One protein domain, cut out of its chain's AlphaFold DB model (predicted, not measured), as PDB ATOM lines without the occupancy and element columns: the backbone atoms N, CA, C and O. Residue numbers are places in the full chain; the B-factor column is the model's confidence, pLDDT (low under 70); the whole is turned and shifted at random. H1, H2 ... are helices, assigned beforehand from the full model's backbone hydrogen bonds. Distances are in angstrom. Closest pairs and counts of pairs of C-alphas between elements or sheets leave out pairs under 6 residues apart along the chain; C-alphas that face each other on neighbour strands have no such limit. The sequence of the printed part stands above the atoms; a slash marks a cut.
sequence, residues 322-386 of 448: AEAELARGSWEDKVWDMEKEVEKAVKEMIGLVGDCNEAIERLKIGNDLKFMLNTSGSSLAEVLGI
ATOM      1  N   ALA A 322     137.784  93.670 144.209       91.38
ATOM      2  CA  ALA A 322     137.313  93.909 145.573       91.38
ATOM      3  C   ALA A 322     138.457  94.324 146.520       91.38
ATOM      4  O   ALA A 322     138.287  95.214 147.355       91.38
ATOM      5  N   GLU A 323     139.640  93.718 146.378       93.06
ATOM      6  CA  GLU A 323     140.840  94.111 147.122       93.06
ATOM      7  C   GLU A 323     141.308  95.521 146.732       93.06
ATOM      8  O   GLU A 323     141.607  96.335 147.608       93.06
ATOM      9  N   ALA A 324     141.309  95.847 145.437       91.06
ATOM     10  CA  ALA A 324     141.648  97.180 144.949       91.06
ATOM     11  C   ALA A 324     140.650  98.248 145.428       91.06
ATOM     12  O   ALA A 324     141.066  99.351 145.775       91.06
ATOM     13  N   GLU A 325     139.355  97.935 145.499       92.44
ATOM     14  CA  GLU A 325     138.322  98.827 146.039       92.44
ATOM     15  C   GLU A 325     138.494  99.059 147.544       92.44
ATOM     16  O   GLU A 325     138.430 100.206 147.992       92.44
ATOM     17  N   LEU A 326     138.786  98.010 148.323       92.38
ATOM     18  CA  LEU A 326     139.111  98.139 149.749       92.38
ATOM     19  C   LEU A 326     140.377  98.976 149.965       92.38
ATOM     20  O   LEU A 326     140.400  99.870 150.815       92.38
ATOM     21  N   ALA A 327     141.422  98.717 149.177       92.88
ATOM     22  CA  ALA A 327     142.646  99.500 149.214       92.88
ATOM     23  C   ALA A 327     142.362 100.966 148.864       92.88
ATOM     24  O   ALA A 327     142.831 101.852 149.581       92.88
ATOM     25  N   ARG A 328     141.554 101.232 147.827       92.88
ATOM     26  CA  ARG A 328     141.131 102.586 147.443       92.88
ATOM     27  C   ARG A 328     140.401 103.282 148.587       92.88
ATOM     28  O   ARG A 328     140.815 104.377 148.943       92.88
ATOM     29  N   GLY A 329     139.422 102.631 149.216       91.12
ATOM     30  CA  GLY A 329     138.716 103.179 150.381       91.12
ATOM     31  C   GLY A 329     139.667 103.537 151.528       91.12
ATOM     32  O   GLY A 329     139.609 104.636 152.066       91.12
ATOM     33  N   SER A 330     140.645 102.673 151.829       92.25
ATOM     34  CA  SER A 330     141.651 102.967 152.864       92.25
ATOM     35  C   SER A 330     142.561 104.158 152.528       92.25
ATOM     36  O   SER A 330     143.070 104.832 153.426       92.25
ATOM     37  N   TRP A 331     142.815 104.407 151.238       91.25
ATOM     38  CA  TRP A 331     143.574 105.568 150.781       91.25
ATOM     39  C   TRP A 331     142.712 106.828 150.748       91.25
ATOM     40  O   TRP A 331     143.217 107.886 151.103       91.25
ATOM     41  N   GLU A 332     141.435 106.716 150.390       91.75
ATOM     42  CA  GLU A 332     140.455 107.803 150.474       91.75
ATOM     43  C   GLU A 332     140.305 108.291 151.922       91.75
ATOM     44  O   GLU A 332     140.402 109.492 152.157       91.75
ATOM     45  N   ASP A 333     140.207 107.383 152.900       92.62
ATOM     46  CA  ASP A 333     140.170 107.738 154.327       92.62
ATOM     47  C   ASP A 333     141.443 108.485 154.767       92.62
ATOM     48  O   ASP A 333     141.376 109.510 155.445       92.62
ATOM     49  N   LYS A 334     142.623 108.021 154.330       93.19
ATOM     50  CA  LYS A 334     143.897 108.710 154.613       93.19
ATOM     51  C   LYS A 334     143.966 110.091 153.966       93.19
ATOM     52  O   LYS A 334     144.486 111.017 154.584       93.19
ATOM     53  N   VAL A 335     143.495 110.225 152.726       92.50
ATOM     54  CA  VAL A 335     143.439 111.513 152.022       92.50
ATOM     55  C   VAL A 335     142.495 112.454 152.755       92.50
ATOM     56  O   VAL A 335     142.881 113.583 153.023       92.50
ATOM     57  N   TRP A 336     141.324 111.978 153.168       94.25
ATOM     58  CA  TRP A 336     140.357 112.752 153.942       94.25
ATOM     59  C   TRP A 336     140.927 113.253 155.276       94.25
ATOM     60  O   TRP A 336     140.752 114.421 155.631       94.25
ATOM     61  N   ASP A 337     141.652 112.403 156.008       93.00
ATOM     62  CA  ASP A 337     142.326 112.807 157.246       93.00
ATOM     63  C   ASP A 337     143.427 113.848 156.983       93.00
ATOM     64  O   ASP A 337     143.525 114.844 157.703       93.00
ATOM     65  N   MET A 338     144.221 113.676 155.918       91.38
ATOM     66  CA  MET A 338     145.222 114.670 155.512       91.38
ATOM     67  C   MET A 338     144.584 115.992 155.066       91.38
ATOM     68  O   MET A 338     145.083 117.056 155.427       91.38
ATOM     69  N   GLU A 339     143.481 115.955 154.320       90.12
ATOM     70  CA  GLU A 339     142.736 117.141 153.888       90.12
ATOM     71  C   GLU A 339     142.187 117.919 155.084       90.12
ATOM     72  O   GLU A 339     142.307 119.143 155.115       90.12
ATOM     73  N   LYS A 340     141.665 117.233 156.108       91.06
ATOM     74  CA  LYS A 340     141.240 117.870 157.363       91.06
ATOM     75  C   LYS A 340     142.387 118.562 158.090       91.06
ATOM     76  O   LYS A 340     142.215 119.680 158.577       91.06
ATOM     77  N   GLU A 341     143.546 117.913 158.176       91.88
ATOM     78  CA  GLU A 341     144.733 118.511 158.795       91.88
ATOM     79  C   GLU A 341     145.225 119.729 157.997       91.88
ATOM     80  O   GLU A 341     145.536 120.767 158.583       91.88
ATOM     81  N   VAL A 342     145.214 119.660 156.660       88.25
ATOM     82  CA  VAL A 342     145.533 120.806 155.792       88.25
ATOM     83  C   VAL A 342     144.512 121.932 155.968       88.25
ATOM     84  O   VAL A 342     144.909 123.087 156.119       88.25
ATOM     85  N   GLU A 343     143.211 121.635 156.006       87.88
ATOM     86  CA  GLU A 343     142.158 122.637 156.212       87.88
ATOM     87  C   GLU A 343     142.328 123.349 157.560       87.88
ATOM     88  O   GLU A 343     142.214 124.576 157.648       87.88
ATOM     89  N   LYS A 344     142.649 122.592 158.614       90.69
ATOM     90  CA  LYS A 344     142.952 123.142 159.936       90.69
ATOM     91  C   LYS A 344     144.180 124.055 159.892       90.69
ATOM     92  O   LYS A 344     144.094 125.193 160.355       90.69
ATOM     93  N   ALA A 345     145.281 123.611 159.284       87.56
ATOM     94  CA  ALA A 345     146.498 124.409 159.154       87.56
ATOM     95  C   ALA A 345     146.275 125.696 158.335       87.56
ATOM     96  O   ALA A 345     146.783 126.759 158.692       87.56
ATOM     97  N   VAL A 346     145.471 125.639 157.267       87.06
ATOM     98  CA  VAL A 346     145.098 126.822 156.472       87.06
ATOM     99  C   VAL A 346     144.254 127.795 157.297       87.06
ATOM    100  O   VAL A 346     144.518 128.995 157.252       87.06
ATOM    101  N   LYS A 347     143.287 127.316 158.093       87.38
ATOM    102  CA  LYS A 347     142.501 128.176 159.002       87.38
ATOM    103  C   LYS A 347     143.385 128.884 160.027       87.38
ATOM    104  O   LYS A 347     143.229 130.088 160.228       87.38
ATOM    105  N   GLU A 348     144.329 128.167 160.635       88.56
ATOM    106  CA  GLU A 348     145.309 128.751 161.560       88.56
ATOM    107  C   GLU A 348     146.179 129.809 160.859       88.56
ATOM    108  O   GLU A 348     146.379 130.905 161.387       88.56
ATOM    109  N   MET A 349     146.628 129.537 159.631       85.06
ATOM    110  CA  MET A 349     147.425 130.472 158.833       85.06
ATOM    111  C   MET A 349     146.646 131.732 158.431       85.06
ATOM    112  O   MET A 349     147.196 132.829 158.506       85.06
ATOM    113  N   ILE A 350     145.368 131.600 158.052       85.44
ATOM    114  CA  ILE A 350     144.469 132.737 157.786       85.44
ATOM    115  C   ILE A 350     144.341 133.610 159.037       85.44
ATOM    116  O   ILE A 350     144.425 134.832 158.925       85.44
ATOM    117  N   GLY A 351     144.184 132.995 160.216       85.50
ATOM    118  CA  GLY A 351     144.151 133.709 161.494       85.50
ATOM    119  C   GLY A 351     145.427 134.517 161.731       85.50
ATOM    120  O   GLY A 351     145.362 135.733 161.893       85.50
ATOM    121  N   LEU A 352     146.595 133.873 161.639       87.44
ATOM    122  CA  LEU A 352     147.893 134.533 161.837       87.44
ATOM    123  C   LEU A 352     148.155 135.658 160.826       87.44
ATOM    124  O   LEU A 352     148.692 136.706 161.187       87.44
ATOM    125  N   VAL A 353     147.783 135.462 159.558       85.31
ATOM    126  CA  VAL A 353     147.879 136.501 158.525       85.31
ATOM    127  C   VAL A 353     146.924 137.659 158.815       85.31
ATOM    128  O   VAL A 353     147.310 138.814 158.636       85.31
ATOM    129  N   GLY A 354     145.712 137.373 159.300       84.25
ATOM    130  CA  GLY A 354     144.769 138.377 159.789       84.25
ATOM    131  C   GLY A 354     145.371 139.229 160.906       84.25
ATOM    132  O   GLY A 354     145.410 140.453 160.775       84.25
ATOM    133  N   ASP A 355     145.932 138.591 161.933       85.00
ATOM    134  CA  ASP A 355     146.582 139.265 163.065       85.00
ATOM    135  C   ASP A 355     147.778 140.121 162.610       85.00
ATOM    136  O   ASP A 355     147.951 141.264 163.045       85.00
ATOM    137  N   CYS A 356     148.594 139.601 161.685       82.62
ATOM    138  CA  CYS A 356     149.723 140.335 161.112       82.62
ATOM    139  C   CYS A 356     149.263 141.556 160.307       82.62
ATOM    140  O   CYS A 356     149.828 142.638 160.460       82.62
ATOM    141  N   ASN A 357     148.242 141.402 159.463       84.31
ATOM    142  CA  ASN A 357     147.693 142.495 158.667       84.31
ATOM    143  C   ASN A 357     147.059 143.573 159.556       84.31
ATOM    144  O   ASN A 357     147.285 144.757 159.320       84.31
ATOM    145  N   GLU A 358     146.339 143.187 160.615       84.50
ATOM    146  CA  GLU A 358     145.791 144.133 161.593       84.50
ATOM    147  C   GLU A 358     146.914 144.903 162.313       84.50
ATOM    148  O   GLU A 358     146.823 146.116 162.518       84.50
ATOM    149  N   ALA A 359     148.017 144.232 162.666       82.19
ATOM    150  CA  ALA A 359     149.189 144.889 163.242       82.19
ATOM    151  C   ALA A 359     149.854 145.877 162.263       82.19
ATOM    152  O   ALA A 359     150.226 146.978 162.677       82.19
ATOM    153  N   ILE A 360     149.970 145.531 160.975       80.44
ATOM    154  CA  ILE A 360     150.508 146.433 159.941       80.44
ATOM    155  C   ILE A 360     149.598 147.658 159.759       80.44
ATOM    156  O   ILE A 360     150.094 148.790 159.759       80.44
ATOM    157  N   GLU A 361     148.276 147.458 159.691       80.38
ATOM    158  CA  GLU A 361     147.291 148.545 159.601       80.38
ATOM    159  C   GLU A 361     147.365 149.475 160.830       80.38
ATOM    160  O   GLU A 361     147.386 150.701 160.677       80.38
ATOM    161  N   ARG A 362     147.514 148.931 162.052       80.56
ATOM    162  CA  ARG A 362     147.726 149.730 163.281       80.56
ATOM    163  C   ARG A 362     149.005 150.568 163.238       80.56
ATOM    164  O   ARG A 362     149.013 151.691 163.743       80.56
ATOM    165  N   LEU A 363     150.082 150.039 162.656       76.81
ATOM    166  CA  LEU A 363     151.373 150.725 162.566       76.81
ATOM    167  C   LEU A 363     151.427 151.774 161.434       76.81
ATOM    168  O   LEU A 363     152.365 152.568 161.404       76.81
ATOM    169  N   LYS A 364     150.429 151.819 160.531       74.62
ATOM    170  CA  LYS A 364     150.359 152.732 159.366       74.62
ATOM    171  C   LYS A 364     151.615 152.692 158.477       74.62
ATOM    172  O   LYS A 364     152.014 153.706 157.900       74.62
ATOM    173  N   ILE A 365     152.246 151.524 158.367       68.44
ATOM    174  CA  ILE A 365     153.471 151.314 157.582       68.44
ATOM    175  C   ILE A 365     153.069 151.061 156.127       68.44
ATOM    176  O   ILE A 365     153.074 149.924 155.685       68.44
ATOM    177  N   GLY A 366     152.691 152.118 155.402       61.59
ATOM    178  CA  GLY A 366     152.353 152.061 153.972       61.59
ATOM    179  C   GLY A 366     151.073 151.275 153.639       61.59
ATOM    180  O   GLY A 366     150.797 150.219 154.192       61.59
ATOM    181  N   ASN A 367     150.272 151.774 152.695       61.72
ATOM    182  CA  ASN A 367     148.997 151.132 152.336       61.72
ATOM    183  C   ASN A 367     149.158 149.866 151.468       61.72
ATOM    184  O   ASN A 367     148.186 149.140 151.279       61.72
ATOM    185  N   ASP A 368     150.369 149.583 150.979       63.66
ATOM    186  CA  ASP A 368     150.628 148.533 149.982       63.66
ATOM    187  C   ASP A 368     151.216 147.238 150.585       63.66
ATOM    188  O   ASP A 368     151.485 146.275 149.869       63.66
ATOM    189  N   LEU A 369     151.428 147.187 151.907       69.50
ATOM    190  CA  LEU A 369     152.016 146.040 152.608       69.50
ATOM    191  C   LEU A 369     150.922 145.197 153.278       69.50
ATOM    192  O   LEU A 369     150.671 145.329 154.473       69.50
ATOM    193  N   LYS A 370     150.270 144.314 152.515       74.31
ATOM    194  CA  LYS A 370     149.243 143.396 153.033       74.31
ATOM    195  C   LYS A 370     149.495 141.961 152.586       74.31
ATOM    196  O   LYS A 370     149.523 141.679 151.393       74.31
ATOM    197  N   PHE A 371     149.644 141.041 153.536       79.12
ATOM    198  CA  PHE A 371     149.715 139.615 153.228       79.12
ATOM    199  C   PHE A 371     148.415 139.171 152.546       79.12
ATOM    200  O   PHE A 371     147.324 139.399 153.080       79.12
ATOM    201  N   MET A 372     148.531 138.527 151.385       76.38
ATOM    202  CA  MET A 372     147.409 137.944 150.648       76.38
ATOM    203  C   MET A 372     147.657 136.450 150.501       76.38
ATOM    204  O   MET A 372     148.564 136.036 149.786       76.38
ATOM    205  N   LEU A 373     146.868 135.649 151.213       78.25
ATOM    206  CA  LEU A 373     147.106 134.217 151.307       78.25
ATOM    207  C   LEU A 373     146.648 133.510 150.021       78.25
ATOM    208  O   LEU A 373     145.480 133.614 149.644       78.25
ATOM    209  N   ASN A 374     147.555 132.788 149.361       77.19
ATOM    210  CA  ASN A 374     147.258 131.939 148.207       77.19
ATOM    211  C   ASN A 374     147.418 130.464 148.597       77.19
ATOM    212  O   ASN A 374     148.530 129.954 148.729       77.19
ATOM    213  N   THR A 375     146.299 129.763 148.753       70.00
ATOM    214  CA  THR A 375     146.268 128.348 149.154       70.00
ATOM    215  C   THR A 375     146.793 127.391 148.078       70.00
ATOM    216  O   THR A 375     146.998 126.217 148.364       70.00
ATOM    217  N   SER A 376     147.040 127.875 146.857       72.00
ATOM    218  CA  SER A 376     147.613 127.100 145.745       72.00
ATOM    219  C   SER A 376     149.099 127.400 145.488       72.00
ATOM    220  O   SER A 376     149.660 126.908 144.510       72.00
ATOM    221  N   GLY A 377     149.744 128.220 146.324       69.44
ATOM    222  CA  GLY A 377     151.164 128.553 146.185       69.44
ATOM    223  C   GLY A 377     152.070 127.361 146.503       69.44
ATOM    224  O   GLY A 377     151.870 126.677 147.504       69.44
ATOM    225  N   SER A 378     153.092 127.120 145.680       74.31
ATOM    226  CA  SER A 378     154.079 126.049 145.922       74.31
ATOM    227  C   SER A 378     155.303 126.541 146.704       74.31
ATOM    228  O   SER A 378     156.115 125.744 147.171       74.31
ATOM    229  N   SER A 379     155.446 127.859 146.868       76.31
ATOM    230  CA  SER A 379     156.527 128.496 147.622       76.31
ATOM    231  C   SER A 379     155.994 129.447 148.700       76.31
ATOM    232  O   SER A 379     154.914 130.010 148.570       76.31
ATOM    233  N   LEU A 380     156.772 129.679 149.765       71.19
ATOM    234  CA  LEU A 380     156.362 130.532 150.892       71.19
ATOM    235  C   LEU A 380     156.002 131.971 150.468       71.19
ATOM    236  O   LEU A 380     155.097 132.570 151.040       71.19
ATOM    237  N   ALA A 381     156.692 132.517 149.463       70.00
ATOM    238  CA  ALA A 381     156.408 133.849 148.927       70.00
ATOM    239  C   ALA A 381     155.095 133.883 148.126       70.00
ATOM    240  O   ALA A 381     154.349 134.852 148.227       70.00
ATOM    241  N   GLU A 382     154.783 132.817 147.380       73.06
ATOM    242  CA  GLU A 382     153.492 132.679 146.697       73.06
ATOM    243  C   GLU A 382     152.352 132.487 147.696       73.06
ATOM    244  O   GLU A 382     151.317 133.123 147.540       73.06
ATOM    245  N   VAL A 383     152.549 131.665 148.735       76.75
ATOM    246  CA  VAL A 383     151.527 131.385 149.758       76.75
ATOM    247  C   VAL A 383     151.179 132.629 150.571       76.75
ATOM    248  O   VAL A 383     150.012 132.828 150.884       76.75
ATOM    249  N   LEU A 384     152.156 133.481 150.902       75.19
ATOM    250  CA  LEU A 384     151.936 134.697 151.699       75.19
ATOM    251  C   LEU A 384     151.630 135.950 150.852       75.19
ATOM    252  O   LEU A 384     151.309 137.002 151.414       75.19
ATOM    253  N   GLY A 385     151.765 135.871 149.523       74.06
ATOM    254  CA  GLY A 385     151.515 136.961 148.567       74.06
ATOM    255  C   GLY A 385     152.522 138.120 148.608       74.06
ATOM    256  O   GLY A 385     152.587 138.913 147.672       74.06
ATOM    257  N   ILE A 386     153.328 138.212 149.668       74.50
ATOM    258  CA  ILE A 386     154.408 139.183 149.858       74.50
ATOM    259  C   ILE A 386     155.623 138.451 150.423       74.50
ATOM    260  O   ILE A 386     155.513 137.654 151.357       74.50
TER     261      ILE A 386
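What this domain is: This is residues 322 to 386 of the 448 residues of an uncharacterized protein of Amborella trichopoda (UniProt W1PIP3). One long helix, H1, makes the length of this rod, and after it the backbone folds back beside its later half and finishes in a short turn of helix, H2. Residues 322 to 342 of H1 stick out free. The printed part has 65 residues with two named helices, H1 then H2, and no named strand; it is all helix. It is extended, with a radius of gyration of the C-alphas of 18.0 A and spans of 62 by 18 by 11 A.

How they stand to each other: Look first at H1, residues 322 to 363, then at H2, residues 380 to 384: they are only just apart, their closest C-alphas 8.1 A from each other. In both, every O i to N i+4 pair is within hydrogen-bond range.

Where its parts are: Find C-alpha 322 at (137.313, 93.909, 145.573); from there H1 runs 60.9 A to C-alpha 363 at (151.373, 150.725, 162.566). H2 ends at C-alpha 384, at (151.936, 134.697, 151.699).

The domain as a whole: The C-alphas of Ala 322 and Lys 364, the two farthest apart, are 61.8 A apart. The long link, residues 364 to 379, joins the helices; residues 362 to 368 stand free. The printed part has no cut. Confidence is low, with pLDDT under 70, at residues 365 to 369 and residue 377.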